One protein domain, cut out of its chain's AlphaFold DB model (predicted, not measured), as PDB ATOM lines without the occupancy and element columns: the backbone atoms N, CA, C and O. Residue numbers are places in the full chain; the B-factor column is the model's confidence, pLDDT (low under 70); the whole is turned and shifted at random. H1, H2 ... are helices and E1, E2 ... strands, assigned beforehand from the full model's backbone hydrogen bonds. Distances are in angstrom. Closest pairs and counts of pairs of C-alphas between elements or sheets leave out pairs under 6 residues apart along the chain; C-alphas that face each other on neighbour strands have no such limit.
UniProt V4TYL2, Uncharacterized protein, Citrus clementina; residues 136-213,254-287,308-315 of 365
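What this domain is: This is residues 136 to 213, 254 to 287 and 308 to 315 of the 365 residues of an uncharacterized protein of Citrus clementina (UniProt V4TYL2). A long, twisted sheet of four strands, E1 to E4, is the main part, with the short helix H1 over one face near one end and the long unnamed stretch 158 to 177 looping at the other. A small separate sheet of E5, E6 and E7 stands off from it. The printed part has 120 residues in the order H1 E1 E2 E3 E4 E5 E6 E7; both sheets, E1 - E2 - E3 - E4 and E5 - E6 - E7, are antiparallel. The class is mostly strand, with under half of the residues in named elements; the whole is loose, radius of gyration of the C-alphas 17.2 A, spanning 52 by 34 by 31 A.

How they stand to each other: H1, residues 139 to 146, has every O i to N i+4 pair within hydrogen-bond range. E1, residues 148 to 157, bends by 51 degrees at residue 153. E2, residues 178 to 189, forms a hairpin with E1, N 150 to O 183 being 2.8 A. E3, residues 197 to 208, continues the meander, each strand the antiparallel neighbour of the one before, with N 182 to O 204 at 2.9 A. H1 is on this sheet, over E2 and E3, at a height of 8.9 A; its closest C-alphas to E2 are Ala 143 and Ala 187, 6.0 A. E4, residues 262 to 268, is an edge strand beside E3, N 201 to O 266 being 2.8 A. E5, residues 274 to 276, and E6, residues 282 to 284, form a hairpin, N 275 to O 283 being 2.9 A. E7, residues 308 to 310, neighbours E6, N 284 to O 308 being 2.8 A. E4 and E5 are apart.

Where its parts are: H1 begins at C-alpha 139 (219.019, 94.620, 178.269). E1 is 26.8 A long, E2 34.7 A, E3 34.9 A and E4 17.2 A. E7 ends at C-alpha 310 (229.287, 88.157, 167.929).

The domain as a whole: Residues 214 to 253 and 288 to 307 are not printed, leaving C-alpha gaps of 23.4 A and 12.8 A. E1 to E2 is a long link. pLDDT is under 70 at residues 189 to 197, 209 to 213, 254 to 262, 280 and 312 to 315.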
ATOM      1  N   LYS A 136     228.021  96.146 182.172       73.06
ATOM      2  CA  LYS A 136     226.944  95.329 181.613       73.06
ATOM      3  C   LYS A 136     225.936  96.256 180.932       73.06
ATOM      4  O   LYS A 136     225.352  97.099 181.624       73.06
ATOM      5  N   PRO A 137     225.712  96.137 179.612       73.88
ATOM      6  CA  PRO A 137     224.716  96.953 178.941       73.88
ATOM      7  C   PRO A 137     223.325  96.628 179.491       73.88
ATOM      8  O   PRO A 137     223.007  95.480 179.807       73.88
ATOM      9  N   ALA A 138     222.471  97.646 179.595       82.38
ATOM     10  CA  ALA A 138     221.070  97.420 179.911       82.38
ATOM     11  C   ALA A 138     220.426  96.568 178.805       82.38
ATOM     12  O   ALA A 138     220.632  96.824 177.617       82.38
ATOM     13  N   TRP A 139     219.612  95.587 179.196       82.75
ATOM     14  CA  TRP A 139     219.019  94.620 178.269       82.75
ATOM     15  C   TRP A 139     218.216  95.272 177.134       82.75
ATOM     16  O   TRP A 139     218.338  94.874 175.982       82.75
ATOM     17  N   TYR A 140     217.455  96.328 177.432       79.31
ATOM     18  CA  TYR A 140     216.711  97.082 176.419       79.31
ATOM     19  C   TYR A 140     217.634  97.726 175.369       79.31
ATOM     20  O   TYR A 140     217.349  97.680 174.175       79.31
ATOM     21  N   THR A 141     218.766  98.287 175.803       80.75
ATOM     22  CA  THR A 141     219.769  98.879 174.907       80.75
ATOM     23  C   THR A 141     220.407  97.813 174.028       80.75
ATOM     24  O   THR A 141     220.559  98.021 172.826       80.75
ATOM     25  N   PHE A 142     220.736  96.657 174.608       83.19
ATOM     26  CA  PHE A 142     221.253  95.519 173.857       83.19
ATOM     27  C   PHE A 142     220.246  95.039 172.807       83.19
ATOM     28  O   PHE A 142     220.578  95.008 171.624       83.19
ATOM     29  N   ALA A 143     219.003  94.763 173.216       82.81
ATOM     30  CA  ALA A 143     217.929  94.316 172.332       82.81
ATOM     31  C   ALA A 143     217.687  95.301 171.183       82.81
ATOM     32  O   ALA A 143     217.556  94.886 170.034       82.81
ATOM     33  N   SER A 144     217.703  96.605 171.470       81.19
ATOM     34  CA  SER A 144     217.587  97.642 170.445       81.19
ATOM     35  C   SER A 144     218.785  97.674 169.489       81.19
ATOM     36  O   SER A 144     218.592  97.959 168.311       81.19
ATOM     37  N   SER A 145     220.003  97.401 169.965       82.44
ATOM     38  CA  SER A 145     221.226  97.424 169.147       82.44
ATOM     39  C   SER A 145     221.282  96.269 168.142       82.44
ATOM     40  O   SER A 145     221.697  96.451 167.000       82.44
ATOM     41  N   VAL A 146     220.840  95.076 168.553       80.62
ATOM     42  CA  VAL A 146     220.835  93.882 167.688       80.62
ATOM     43  C   VAL A 146     219.569  93.763 166.835       80.62
ATOM     44  O   VAL A 146     219.562  93.012 165.857       80.62
ATOM     45  N   SER A 147     218.505  94.494 167.185       83.88
ATOM     46  CA  SER A 147     217.256  94.496 166.421       83.88
ATOM     47  C   SER A 147     217.446  95.067 165.018       83.88
ATOM     48  O   SER A 147     218.141  96.062 164.815       83.88
ATOM     49  N   GLY A 148     216.810  94.434 164.038       86.00
ATOM     50  CA  GLY A 148     216.914  94.832 162.644       86.00
ATOM     51  C   GLY A 148     216.807  93.667 161.672       86.00
ATOM     52  O   GLY A 148     216.532  92.523 162.039       86.00
ATOM     53  N   ILE A 149     217.016  93.992 160.398       86.12
ATOM     54  CA  ILE A 149     217.067  93.024 159.306       86.12
ATOM     55  C   ILE A 149     218.523  92.892 158.876       86.12
ATOM     56  O   ILE A 149     219.081  93.795 158.252       86.12
ATOM     57  N   TRP A 150     219.118  91.752 159.193       86.19
ATOM     58  CA  TRP A 150     220.483  91.404 158.836       86.19
ATOM     59  C   TRP A 150     220.465  90.529 157.595       86.19
ATOM     60  O   TRP A 150     219.769  89.515 157.549       86.19
ATOM     61  N   LYS A 151     221.222  90.930 156.576       84.81
ATOM     62  CA  LYS A 151     221.400  90.146 155.357       84.81
ATOM     63  C   LYS A 151     222.875  89.864 155.154       84.81
ATOM     64  O   LYS A 151     223.681  90.789 155.242       84.81
ATOM     65  N   GLY A 152     223.211  88.618 154.862       83.88
ATOM     66  CA  GLY A 152     224.593  88.203 154.687       83.88
ATOM     67  C   GLY A 152     224.738  87.001 153.770       83.88
ATOM     68  O   GLY A 152     223.756  86.445 153.279       83.88
ATOM     69  N   VAL A 153     225.995  86.629 153.552       83.06
ATOM     70  CA  VAL A 153     226.394  85.368 152.929       83.06
ATOM     71  C   VAL A 153     227.227  84.618 153.962       83.06
ATOM     72  O   VAL A 153     228.154  85.193 154.533       83.06
ATOM     73  N   GLY A 154     226.850  83.382 154.251       82.69
ATOM     74  CA  GLY A 154     227.600  82.443 155.065       82.69
ATOM     75  C   GLY A 154     228.274  81.393 154.189       82.69
ATOM     76  O   GLY A 154     227.814  81.086 153.091       82.69
ATOM     77  N   ALA A 155     229.368  80.850 154.704       84.94
ATOM     78  CA  ALA A 155     230.069  79.699 154.159       84.94
ATOM     79  C   ALA A 155     230.520  78.827 155.334       84.94
ATOM     80  O   ALA A 155     230.748  79.339 156.439       84.94
ATOM     81  N   VAL A 156     230.628  77.521 155.109       84.75
ATOM     82  CA  VAL A 156     231.061  76.563 156.131       84.75
ATOM     83  C   VAL A 156     232.494  76.144 155.838       84.75
ATOM     84  O   VAL A 156     232.857  75.877 154.696       84.75
ATOM     85  N   PHE A 157     233.316  76.112 156.883       85.12
ATOM     86  CA  PHE A 157     234.718  75.728 156.797       85.12
ATOM     87  C   PHE A 157     235.007  74.602 157.776       85.12
ATOM     88  O   PHE A 157     234.531  74.621 158.915       85.12
ATOM     89  N   SER A 158     235.847  73.667 157.347       84.25
ATOM     90  CA  SER A 158     236.303  72.574 158.186       84.25
ATOM     91  C   SER A 158     237.146  73.104 159.347       84.25
ATOM     92  O   SER A 158     238.142  73.795 159.111       84.25
ATOM     93  N   PRO A 159     236.847  72.744 160.606       81.50
ATOM     94  CA  PRO A 159     237.659  73.165 161.746       81.50
ATOM     95  C   PRO A 159     239.105  72.651 161.693       81.50
ATOM     96  O   PRO A 159     239.994  73.255 162.289       81.50
ATOM     97  N   MET A 160     239.343  71.522 161.014       82.38
ATOM     98  CA  MET A 160     240.651  70.861 160.974       82.38
ATOM     99  C   MET A 160     241.500  71.301 159.783       82.38
ATOM    100  O   MET A 160     242.688  71.577 159.951       82.38
ATOM    101  N   THR A 161     240.916  71.340 158.584       85.81
ATOM    102  CA  THR A 161     241.648  71.648 157.345       85.81
ATOM    103  C   THR A 161     241.503  73.105 156.913       85.81
ATOM    104  O   THR A 161     242.262  73.548 156.056       85.81
ATOM    105  N   ALA A 162     240.568  73.859 157.506       85.69
ATOM    106  CA  ALA A 162     240.159  75.198 157.070       85.69
ATOM    107  C   ALA A 162     239.685  75.262 155.602       85.69
ATOM    108  O   ALA A 162     239.548  76.347 155.038       85.69
ATOM    109  N   GLU A 163     239.426  74.110 154.984       83.50
ATOM    110  CA  GLU A 163     238.869  74.014 153.640       83.50
ATOM    111  C   GLU A 163     237.359  74.257 153.685       83.50
ATOM    112  O   GLU A 163     236.700  73.983 154.688       83.50
ATOM    113  N   MET A 164     236.815  74.805 152.602       83.44
ATOM    114  CA  MET A 164     235.388  75.089 152.489       83.44
ATOM    115  C   MET A 164     234.607  73.778 152.336       83.44
ATOM    116  O   MET A 164     234.920  72.963 151.468       83.44
ATOM    117  N   GLU A 165     233.595  73.576 153.176       84.38
ATOM    118  CA  GLU A 165     232.768  72.368 153.189       84.38
ATOM    119  C   GLU A 165     231.404  72.633 152.534       84.38
ATOM    120  O   GLU A 165     230.857  73.734 152.666       84.38
ATOM    121  N   PRO A 166     230.838  71.647 151.814       84.25
ATOM    122  CA  PRO A 166     229.524  71.795 151.211       84.25
ATOM    123  C   PRO A 166     228.441  71.868 152.293       84.25
ATOM    124  O   PRO A 166     228.366  71.018 153.178       84.25
ATOM    125  N   ILE A 167     227.581  72.878 152.186       83.25
ATOM    126  CA  ILE A 167     226.436  73.098 153.073       83.25
ATOM    127  C   ILE A 167     225.297  72.141 152.713       83.25
ATOM    128  O   ILE A 167     224.652  71.576 153.593       83.25
ATOM    129  N   GLU A 168     225.046  71.952 151.417       81.94
ATOM    130  CA  GLU A 168     223.967  71.103 150.911       81.94
ATOM    131  C   GLU A 168     224.318  70.532 149.529       81.94
ATOM    132  O   GLU A 168     225.135  71.091 148.798       81.94
ATOM    133  N   ILE A 169     223.694  69.411 149.158       84.12
ATOM    134  CA  ILE A 169     223.782  68.842 147.810       84.12
ATOM    135  C   ILE A 169     222.584  69.343 147.001       84.12
ATOM    136  O   ILE A 169     221.434  69.029 147.304       84.12
ATOM    137  N   GLY A 170     222.848  70.116 145.949       78.94
ATOM    138  CA  GLY A 170     221.818  70.671 145.079       78.94
ATOM    139  C   GLY A 170     221.074  69.605 144.267       78.94
ATOM    140  O   GLY A 170     221.516  68.468 144.105       78.94
ATOM    141  N   LYS A 171     219.952  69.999 143.650       79.88
ATOM    142  CA  LYS A 171     219.092  69.106 142.836       79.88
ATOM    143  C   LYS A 171     219.819  68.425 141.669       79.88
ATOM    144  O   LYS A 171     219.353  67.407 141.167       79.88
ATOM    145  N   LYS A 172     220.937  69.000 141.219       79.44
ATOM    146  CA  LYS A 172     221.790  68.476 140.143       79.44
ATOM    147  C   LYS A 172     222.960  67.626 140.655       79.44
ATOM    148  O   LYS A 172     223.855  67.327 139.874       79.44
ATOM    149  N   ASN A 173     222.949  67.232 141.932       79.06
ATOM    150  CA  ASN A 173     224.060  66.548 142.599       79.06
ATOM    151  C   ASN A 173     225.359  67.377 142.575       79.06
ATOM    152  O   ASN A 173     226.451  66.847 142.379       79.06
ATOM    153  N   GLU A 174     225.210  68.693 142.726       82.25
ATOM    154  CA  GLU A 174     226.308  69.652 142.841       82.25
ATOM    155  C   GLU A 174     226.475  70.064 144.304       82.25
ATOM    156  O   GLU A 174     225.490  70.192 145.032       82.25
ATOM    157  N   ASN A 175     227.711  70.276 144.736       83.56
ATOM    158  CA  ASN A 175     228.011  70.742 146.084       83.56
ATOM    159  C   ASN A 175     227.669  72.234 146.195       83.56
ATOM    160  O   ASN A 175     228.157  73.029 145.394       83.56
ATOM    161  N   LEU A 176     226.828  72.633 147.152       83.50
ATOM    162  CA  LEU A 176     226.488  74.034 147.419       83.50
ATOM    163  C   LEU A 176     227.335  74.553 148.579       83.50
ATOM    164  O   LEU A 176     227.271  74.004 149.676       83.50
ATOM    165  N   TYR A 177     228.116  75.604 148.341       82.75
ATOM    166  CA  TYR A 177     229.070  76.135 149.320       82.75
ATOM    167  C   TYR A 177     228.638  77.460 149.954       82.75
ATOM    168  O   TYR A 177     228.997  77.725 151.100       82.75
ATOM    169  N   ASP A 178     227.848  78.265 149.241       83.94
ATOM    170  CA  ASP A 178     227.395  79.568 149.720       83.94
ATOM    171  C   ASP A 178     225.970  79.465 150.283       83.94
ATOM    172  O   ASP A 178     225.087  78.818 149.712       83.94
ATOM    173  N   CYS A 179     225.702  80.153 151.393       83.56
ATOM    174  CA  CYS A 179     224.346  80.334 151.904       83.56
ATOM    175  C   CYS A 179     224.019  81.815 152.078       83.56
ATOM    176  O   CYS A 179     224.723  82.561 152.746       83.56
ATOM    177  N   TYR A 180     222.917  82.274 151.496       82.06
ATOM    178  CA  TYR A 180     222.397  83.606 151.777       82.06
ATOM    179  C   TYR A 180     221.539  83.546 153.030       82.06
ATOM    180  O   TYR A 180     220.604  82.749 153.110       82.06
ATOM    181  N   THR A 181     221.842  84.402 154.001       83.62
ATOM    182  CA  THR A 181     221.127  84.456 155.273       83.62
ATOM    183  C   THR A 181     220.344  85.756 155.391       83.62
ATOM    184  O   THR A 181     220.850  86.849 155.120       83.62
ATOM    185  N   LEU A 182     219.082  85.636 155.798       82.88
ATOM    186  CA  LEU A 182     218.239  86.745 156.228       82.88
ATOM    187  C   LEU A 182     217.838  86.494 157.675       82.88
ATOM    188  O   LEU A 182     217.034  85.609 157.950       82.88
ATOM    189  N   SER A 183     218.382  87.291 158.586       83.19
ATOM    190  CA  SER A 183     218.028  87.263 160.000       83.19
ATOM    191  C   SER A 183     217.170  88.476 160.341       83.19
ATOM    192  O   SER A 183     217.601  89.624 160.216       83.19
ATOM    193  N   ARG A 184     215.926  88.224 160.745       84.62
ATOM    194  CA  ARG A 184     215.008  89.234 161.272       84.62
ATOM    195  C   ARG A 184     215.034  89.142 162.790       84.62
ATOM    196  O   ARG A 184     214.643  88.118 163.345       84.62
ATOM    197  N   VAL A 185     215.505  90.204 163.431       85.81
ATOM    198  CA  VAL A 185     215.643  90.299 164.885       85.81
ATOM    199  C   VAL A 185     214.693  91.372 165.393       85.81
ATOM    200  O   VAL A 185     214.845  92.549 165.059       85.81
ATOM    201  N   GLU A 186     213.718  90.977 166.200       84.25
ATOM    202  CA  GLU A 186     212.697  91.868 166.745       84.25
ATOM    203  C   GLU A 186     212.692  91.831 168.267       84.25
ATOM    204  O   GLU A 186     212.748  90.768 168.880       84.25
ATOM    205  N   ALA A 187     212.594  93.006 168.885       80.62
ATOM    206  CA  ALA A 187     212.360  93.119 170.317       80.62
ATOM    207  C   ALA A 187     210.849  93.035 170.580       80.62
ATOM    208  O   ALA A 187     210.108  93.985 170.326       80.62
ATOM    209  N   VAL A 188     210.386  91.892 171.081       77.12
ATOM    210  CA  VAL A 188     208.986  91.645 171.430       77.12
ATOM    211  C   VAL A 188     208.747  92.056 172.888       77.12
ATOM    212  O   VAL A 188     209.443  91.576 173.787       77.12
ATOM    213  N   PRO A 189     207.776  92.936 173.180       69.81
ATOM    214  CA  PRO A 189     207.408  93.245 174.556       69.81
ATOM    215  C   PRO A 189     206.709  92.041 175.207       69.81
ATOM    216  O   PRO A 189     205.811  91.443 174.616       69.81
ATOM    217  N   SER A 190     207.094  91.688 176.439       62.75
ATOM    218  CA  SER A 190     206.409  90.626 177.188       62.75
ATOM    219  C   SER A 190     204.975  91.032 177.544       62.75
ATOM    220  O   SER A 190     204.731  92.130 178.041       62.75
ATOM    221  N   SER A 191     204.018  90.128 177.309       59.66
ATOM    222  CA  SER A 191     202.588  90.326 177.601       59.66
ATOM    223  C   SER A 191     202.235  90.146 179.083       59.66
ATOM    224  O   SER A 191     201.230  90.681 179.552       59.66
ATOM    225  N   SER A 192     203.066  89.433 179.849       57.34
ATOM    226  CA  SER A 192     203.017  89.453 181.312       57.34
ATOM    227  C   SER A 192     203.752  90.700 181.787       57.34
ATOM    228  O   SER A 192     204.882  90.889 181.353       57.34
ATOM    229  N   GLY A 193     203.165  91.515 182.668       55.56
ATOM    230  CA  GLY A 193     203.655  92.839 183.102       55.56
ATOM    231  C   GLY A 193     205.065  92.948 183.722       55.56
ATOM    232  O   GLY A 193     205.353  93.938 184.390       55.56
ATOM    233  N   ALA A 194     205.949  91.971 183.522       57.34
ATOM    234  CA  ALA A 194     207.389  92.113 183.653       57.34
ATOM    235  C   ALA A 194     207.951  92.884 182.440       57.34
ATOM    236  O   ALA A 194     207.734  92.506 181.291       57.34
ATOM    237  N   GLN A 195     208.698  93.963 182.693       55.00
ATOM    238  CA  GLN A 195     209.358  94.804 181.679       55.00
ATOM    239  C   GLN A 195     210.548  94.111 180.981       55.00
ATOM    240  O   GLN A 195     211.599  94.710 180.772       55.00
ATOM    241  N   THR A 196     210.434  92.834 180.636       60.66
ATOM    242  CA  THR A 196     211.479  92.123 179.901       60.66
ATOM    243  C   THR A 196     211.088  92.077 178.432       60.66
ATOM    244  O   THR A 196     210.199  91.327 178.045       60.66
ATOM    245  N   SER A 197     211.712  92.899 177.590       69.25
ATOM    246  CA  SER A 197     211.673  92.677 176.142       69.25
ATOM    247  C   SER A 197     212.317  91.320 175.851       69.25
ATOM    248  O   SER A 197     213.369  91.032 176.401       69.25
ATOM    249  N   LEU A 198     211.716  90.463 175.040       82.81
ATOM    250  CA  LEU A 198     212.385  89.274 174.509       82.81
ATOM    251  C   LEU A 198     212.881  89.601 173.106       82.81
ATOM    252  O   LEU A 198     212.285  90.424 172.418       82.81
ATOM    253  N   ILE A 199     213.979  88.993 172.683       84.25
ATOM    254  CA  ILE A 199     214.478  89.129 171.319       84.25
ATOM    255  C   ILE A 199     214.015  87.896 170.557       84.25
ATOM    256  O   ILE A 199     214.441  86.790 170.870       84.25
ATOM    257  N   GLN A 200     213.147  88.071 169.569       85.62
ATOM    258  CA  GLN A 200     212.788  87.013 168.632       85.62
ATOM    259  C   GLN A 200     213.672  87.144 167.396       85.62
ATOM    260  O   GLN A 200     213.690  88.184 166.735       85.62
ATOM    261  N   ARG A 201     214.416  86.087 167.091       85.75
ATOM    262  CA  ARG A 201     215.288  85.993 165.926       85.75
ATOM    263  C   ARG A 201     214.774  84.897 165.010       85.75
ATOM    264  O   ARG A 201     214.681  83.744 165.413       85.75
ATOM    265  N   LYS A 202     214.498  85.250 163.759       85.69
ATOM    266  CA  LYS A 202     214.179  84.295 162.695       85.69
ATOM    267  C   LYS A 202     215.241  84.368 161.613       85.69
ATOM    268  O   LYS A 202     215.422  85.432 161.021       85.69
ATOM    269  N   ILE A 203     215.921  83.255 161.357       83.81
ATOM    270  CA  ILE A 203     216.973  83.135 160.350       83.81
ATOM    271  C   ILE A 203     216.498  82.221 159.222       83.81
ATOM    272  O   ILE A 203     216.298  81.018 159.399       83.81
ATOM    273  N   ASN A 204     216.361  82.811 158.041       82.81
ATOM    274  CA  ASN A 204     216.064  82.114 156.797       82.81
ATOM    275  C   ASN A 204     217.358  81.925 156.009       82.81
ATOM    276  O   ASN A 204     218.165  82.857 155.925       82.81
ATOM    277  N   TRP A 205     217.566  80.728 155.462       82.31
ATOM    278  CA  TRP A 205     218.760  80.388 154.690       82.31
ATOM    279  C   TRP A 205     218.343  79.998 153.278       82.31
ATOM    280  O   TRP A 205     217.333  79.329 153.077       82.31
ATOM    281  N   VAL A 206     219.132  80.413 152.295       78.94
ATOM    282  CA  VAL A 206     219.001  79.960 150.910       78.94
ATOM    283  C   VAL A 206     220.373  79.487 150.460       78.94
ATOM    284  O   VAL A 206     221.287  80.296 150.289       78.94
ATOM    285  N   THR A 207     220.529  78.176 150.308       80.88
ATOM    286  CA  THR A 207     221.747  77.544 149.798       80.88
ATOM    287  C   THR A 207     221.825  77.747 148.290       80.88
ATOM    288  O   THR A 207     220.880  77.482 147.548       80.88
ATOM    289  N   LEU A 208     222.946  78.287 147.821       73.56
ATOM    290  CA  LEU A 208     223.194  78.531 146.406       73.56
ATOM    291  C   LEU A 208     224.649  78.228 146.092       73.56
ATOM    292  O   LEU A 208     225.515  78.180 146.959       73.56
ATOM    293  N   ASN A 209     224.928  78.053 144.810       69.38
ATOM    294  CA  ASN A 209     226.297  78.000 144.340       69.38
ATOM    295  C   ASN A 209     226.458  78.938 143.141       69.38
ATOM    296  O   ASN A 209     226.434  78.478 141.999       69.38
ATOM    297  N   PRO A 210     226.549  80.263 143.373       62.97
ATOM    298  CA  PRO A 210     226.671  81.238 142.293       62.97
ATOM    299  C   PRO A 210     227.919  81.011 141.438       62.97
ATOM    300  O   PRO A 210     227.895  81.281 140.240       62.97
ATOM    301  N   HIS A 211     228.999  80.512 142.046       56.81
ATOM    302  CA  HIS A 211     230.279  80.327 141.367       56.81
ATOM    303  C   HIS A 211     230.624  78.882 141.021       56.81
ATOM    304  O   HIS A 211     231.549  78.684 140.234       56.81
ATOM    305  N   GLY A 212     229.850  77.902 141.489       55.62
ATOM    306  CA  GLY A 212     230.053  76.494 141.170       55.62
ATOM    307  C   GLY A 212     231.394  75.960 141.675       55.62
ATOM    308  O   GLY A 212     232.367  76.690 141.855       55.62
ATOM    309  N   GLU A 213     231.535  74.642 141.747       58.09
ATOM    310  CA  GLU A 213     232.814  74.090 141.302       58.09
ATOM    311  C   GLU A 213     232.849  74.357 139.798       58.09
ATOM    312  O   GLU A 213     232.301  73.582 139.015       58.09
ATOM    313  N   SER A 254     216.098  90.034 145.361       56.44
ATOM    314  CA  SER A 254     215.245  89.200 144.501       56.44
ATOM    315  C   SER A 254     214.934  87.819 145.077       56.44
ATOM    316  O   SER A 254     214.269  87.034 144.411       56.44
ATOM    317  N   PHE A 255     215.426  87.496 146.274       59.00
ATOM    318  CA  PHE A 255     215.151  86.203 146.891       59.00
ATOM    319  C   PHE A 255     213.786  86.194 147.559       59.00
ATOM    320  O   PHE A 255     213.491  87.033 148.413       59.00
ATOM    321  N   ASP A 256     212.981  85.221 147.153       56.12
ATOM    322  CA  ASP A 256     211.704  84.937 147.773       56.12
ATOM    323  C   ASP A 256     211.930  84.080 149.023       56.12
ATOM    324  O   ASP A 256     212.110  82.863 148.961       56.12
ATOM    325  N   PHE A 257     211.985  84.750 150.172       60.88
ATOM    326  CA  PHE A 257     212.166  84.116 151.478       60.88
ATOM    327  C   PHE A 257     210.922  83.343 151.949       60.88
ATOM    328  O   PHE A 257     210.952  82.738 153.018       60.88
ATOM    329  N   GLU A 258     209.819  83.362 151.194       56.12
ATOM    330  CA  GLU A 258     208.678  82.478 151.453       56.12
ATOM    331  C   GLU A 258     208.923  81.059 150.922       56.12
ATOM    332  O   GLU A 258     208.397  80.098 151.479       56.12
ATOM    333  N   ALA A 259     209.771  80.914 149.898       56.53
ATOM    334  CA  ALA A 259     210.201  79.623 149.362       56.53
ATOM    335  C   ALA A 259     211.443  79.050 150.075       56.53
ATOM    336  O   ALA A 259     211.870  77.942 149.756       56.53
ATOM    337  N   SER A 260     212.046  79.810 151.000       63.78
ATOM    338  CA  SER A 260     213.227  79.399 151.766       63.78
ATOM    339  C   SER A 260     212.832  78.583 152.993       63.78
ATOM    340  O   SER A 260     211.942  79.003 153.740       63.78
ATOM    341  N   ASP A 261     213.539  77.485 153.254       61.84
ATOM    342  CA  ASP A 261     213.375  76.736 154.496       61.84
ATOM    343  C   ASP A 261     213.820  77.594 155.698       61.84
ATOM    344  O   ASP A 261     214.907  78.184 155.734       61.84
ATOM    345  N   VAL A 262     212.937  77.712 156.693       65.38
ATOM    346  CA  VAL A 262     213.228  78.406 157.955       65.38
ATOM    347  C   VAL A 262     214.138  77.502 158.776       65.38
ATOM    348  O   VAL A 262     213.691  76.481 159.296       65.38
ATOM    349  N   MET A 263     215.410  77.881 158.893       71.00
ATOM    350  CA  MET A 263     216.419  77.049 159.553       71.00
ATOM    351  C   MET A 263     216.460  77.252 161.065       71.00
ATOM    352  O   MET A 263     216.616  76.287 161.811       71.00
ATOM    353  N   GLU A 264     216.330  78.495 161.534       75.12
ATOM    354  CA  GLU A 264     216.451  78.802 162.960       75.12
ATOM    355  C   GLU A 264     215.430  79.856 163.383       75.12
ATOM    356  O   GLU A 264     215.404  80.972 162.861       75.12
ATOM    357  N   GLU A 265     214.599  79.505 164.357       83.19
ATOM    358  CA  GLU A 265     213.777  80.448 165.104       83.19
ATOM    359  C   GLU A 265     214.178  80.353 166.575       83.19
ATOM    360  O   GLU A 265     214.121  79.282 167.180       83.19
ATOM    361  N   ASP A 266     214.635  81.473 167.125       82.62
ATOM    362  CA  ASP A 266     215.159  81.570 168.480       82.62
ATOM    363  C   ASP A 266     214.501  82.729 169.231       82.62
ATOM    364  O   ASP A 266     214.175  83.776 168.661       82.62
ATOM    365  N   VAL A 267     214.311  82.533 170.533       83.94
ATOM    366  CA  VAL A 267     213.813  83.550 171.455       83.94
ATOM    367  C   VAL A 267     214.853  83.724 172.552       83.94
ATOM    368  O   VAL A 267     215.000  82.881 173.435       83.94
ATOM    369  N   MET A 268     215.565  84.843 172.502       82.75
ATOM    370  CA  MET A 268     216.636  85.180 173.427       82.75
ATOM    371  C   MET A 268     216.130  86.140 174.510       82.75
ATOM    372  O   MET A 268     215.536  87.185 174.232       82.75
ATOM    373  N   GLY A 269     216.389  85.785 175.768       82.62
ATOM    374  CA  GLY A 269     216.182  86.639 176.936       82.62
ATOM    375  C   GLY A 269     217.503  86.988 177.620       82.62
ATOM    376  O   GLY A 269     218.575  86.593 177.168       82.62
ATOM    377  N   ASN A 270     217.427  87.689 178.752       81.31
ATOM    378  CA  ASN A 270     218.585  87.907 179.623       81.31
ATOM    379  C   ASN A 270     218.917  86.616 180.399       81.31
ATOM    380  O   ASN A 270     218.592  86.481 181.580       81.31
ATOM    381  N   GLU A 271     219.468  85.632 179.691       81.38
ATOM    382  CA  GLU A 271     219.786  84.294 180.193       81.38
ATOM    383  C   GLU A 271     221.180  84.229 180.855       81.38
ATOM    384  O   GLU A 271     222.079  84.986 180.491       81.38
ATOM    385  N   PRO A 272     221.401  83.320 181.824       76.06
ATOM    386  CA  PRO A 272     222.665  83.231 182.568       76.06
ATOM    387  C   PRO A 272     223.882  82.820 181.719       76.06
ATOM    388  O   PRO A 272     225.010  83.025 182.157       76.06
ATOM    389  N   GLY A 273     223.667  82.253 180.527       78.62
ATOM    390  CA  GLY A 273     224.721  81.879 179.576       78.62
ATOM    391  C   GLY A 273     225.196  83.019 178.671       78.62
ATOM    392  O   GLY A 273     226.065  82.791 177.832       78.62
ATOM    393  N   LEU A 274     224.632  84.224 178.818       83.00
ATOM    394  CA  LEU A 274     224.982  85.403 178.032       83.00
ATOM    395  C   LEU A 274     226.043  86.247 178.750       83.00
ATOM    396  O   LEU A 274     225.829  86.747 179.858       83.00
ATOM    397  N   VAL A 275     227.182  86.444 178.094       82.81
ATOM    398  CA  VAL A 275     228.307  87.234 178.601       82.81
ATOM    399  C   VAL A 275     228.567  88.406 177.663       82.81
ATOM    400  O   VAL A 275     228.655  88.233 176.451       82.81
ATOM    401  N   PHE A 276     228.706  89.599 178.240       82.56
ATOM    402  CA  PHE A 276     229.054  90.822 177.519       82.56
ATOM    403  C   PHE A 276     230.524  91.160 177.732       82.56
ATOM    404  O   PHE A 276     231.033  91.052 178.851       82.56
ATOM    405  N   PHE A 277     231.170  91.620 176.671       82.19
ATOM    406  CA  PHE A 277     232.537  92.117 176.698       82.19
ATOM    407  C   PHE A 277     232.552  93.646 176.590       82.19
ATOM    408  O   PHE A 277     231.596  94.275 176.135       82.19
ATOM    409  N   GLU A 278     233.659  94.253 177.013       75.94
ATOM    410  CA  GLU A 278     233.836  95.711 177.041       75.94
ATOM    411  C   GLU A 278     233.790  96.354 175.647       75.94
ATOM    412  O   GLU A 278     233.396  97.510 175.506       75.94
ATOM    413  N   ASP A 279     234.145  95.598 174.606       71.31
ATOM    414  CA  ASP A 279     234.095  96.024 173.203       71.31
ATOM    415  C   ASP A 279     232.676  95.972 172.601       71.31
ATOM    416  O   ASP A 279     232.489  96.236 171.412       71.31
ATOM    417  N   GLY A 280     231.668  95.629 173.410       69.75
ATOM    418  CA  GLY A 280     230.282  95.464 172.980       69.75
ATOM    419  C   GLY A 280     230.007  94.129 172.290       69.75
ATOM    420  O   GLY A 280     228.875  93.902 171.862       69.75
ATOM    421  N   SER A 281     231.000  93.239 172.182       81.62
ATOM    422  CA  SER A 281     230.772  91.857 171.764       81.62
ATOM    423  C   SER A 281     230.005  91.078 172.834       81.62
ATOM    424  O   SER A 281     229.968  91.452 174.013       81.62
ATOM    425  N   TYR A 282     229.370  89.983 172.422       85.38
ATOM    426  CA  TYR A 282     228.741  89.055 173.353       85.38
ATOM    427  C   TYR A 282     229.016  87.611 172.961       85.38
ATOM    428  O   TYR A 282     229.205  87.289 171.782       85.38
ATOM    429  N   SER A 283     229.033  86.746 173.969       84.69
ATOM    430  CA  SER A 283     229.024  85.303 173.790       84.69
ATOM    431  C   SER A 283     227.830  84.684 174.500       84.69
ATOM    432  O   SER A 283     227.416  85.127 175.570       84.69
ATOM    433  N   ARG A 284     227.278  83.647 173.881       85.12
ATOM    434  CA  ARG A 284     226.199  82.826 174.415       85.12
ATOM    435  C   ARG A 284     226.627  81.370 174.362       85.12
ATOM    436  O   ARG A 284     227.173  80.919 173.354       85.12
ATOM    437  N   GLY A 285     226.363  80.632 175.429       80.44
ATOM    438  CA  GLY A 285     226.643  79.206 175.468       80.44
ATOM    439  C   GLY A 285     226.022  78.502 176.671       80.44
ATOM    440  O   GLY A 285     225.452  79.150 177.553       80.44
ATOM    441  N   PRO A 286     226.122  77.166 176.715       74.31
ATOM    442  CA  PRO A 286     225.744  76.379 177.884       74.31
ATOM    443  C   PRO A 286     226.515  76.849 179.127       74.31
ATOM    444  O   PRO A 286     227.726  77.046 179.074       74.31
ATOM    445  N   VAL A 287     225.802  77.005 180.247       73.00
ATOM    446  CA  VAL A 287     226.391  77.415 181.537       73.00
ATOM    447  C   VAL A 287     227.298  76.319 182.100       73.00
ATOM    448  O   VAL A 287     228.371  76.618 182.616       73.00
ATOM    449  N   GLU A 308     227.532  80.832 170.454       79.94
ATOM    450  CA  GLU A 308     227.369  81.980 169.578       79.94
ATOM    451  C   GLU A 308     228.309  83.077 170.063       79.94
ATOM    452  O   GLU A 308     228.318  83.416 171.245       79.94
ATOM    453  N   GLN A 309     229.119  83.615 169.153       79.38
ATOM    454  CA  GLN A 309     230.012  84.729 169.435       79.38
ATOM    455  C   GLN A 309     229.808  85.802 168.374       79.38
ATOM    456  O   GLN A 309     229.992  85.556 167.182       79.38
ATOM    457  N   VAL A 310     229.468  87.008 168.816       80.12
ATOM    458  CA  VAL A 310     229.287  88.157 167.929       80.12
ATOM    459  C   VAL A 310     230.359  89.177 168.223       80.12
ATOM    460  O   VAL A 310     230.427  89.693 169.331       80.12
ATOM    461  N   LYS A 311     231.168  89.503 167.214       76.81
ATOM    462  CA  LYS A 311     232.172  90.564 167.282       76.81
ATOM    463  C   LYS A 311     231.753  91.728 166.398       76.81
ATOM    464  O   LYS A 311     231.514  91.549 165.207       76.81
ATOM    465  N   PHE A 312     231.744  92.929 166.961       65.69
ATOM    466  CA  PHE A 312     231.580  94.150 166.183       65.69
ATOM    467  C   PHE A 312     232.958  94.651 165.755       65.69
ATOM    468  O   PHE A 312     233.826  94.910 166.583       65.69
ATOM    469  N   SER A 313     233.182  94.770 164.448       53.69
ATOM    470  CA  SER A 313     234.336  95.497 163.925       53.69
ATOM    471  C   SER A 313     233.854  96.862 163.460       53.69
ATOM    472  O   SER A 313     233.259  97.008 162.395       53.69
ATOM    473  N   THR A 314     234.064  97.875 164.291       44.78
ATOM    474  CA  THR A 314     233.864  99.266 163.902       44.78
ATOM    475  C   THR A 314     235.045  99.711 163.046       44.78
ATOM    476  O   THR A 314     236.092 100.123 163.541       44.78
ATOM    477  N   SER A 315     234.872  99.654 161.728       45.06
ATOM    478  CA  SER A 315     235.820 100.137 160.717       45.06
ATOM    479  C   SER A 315     235.930 101.673 160.680       45.06
ATOM    480  O   SER A 315     235.922 102.271 159.609       45.06
TER     481      SER A 315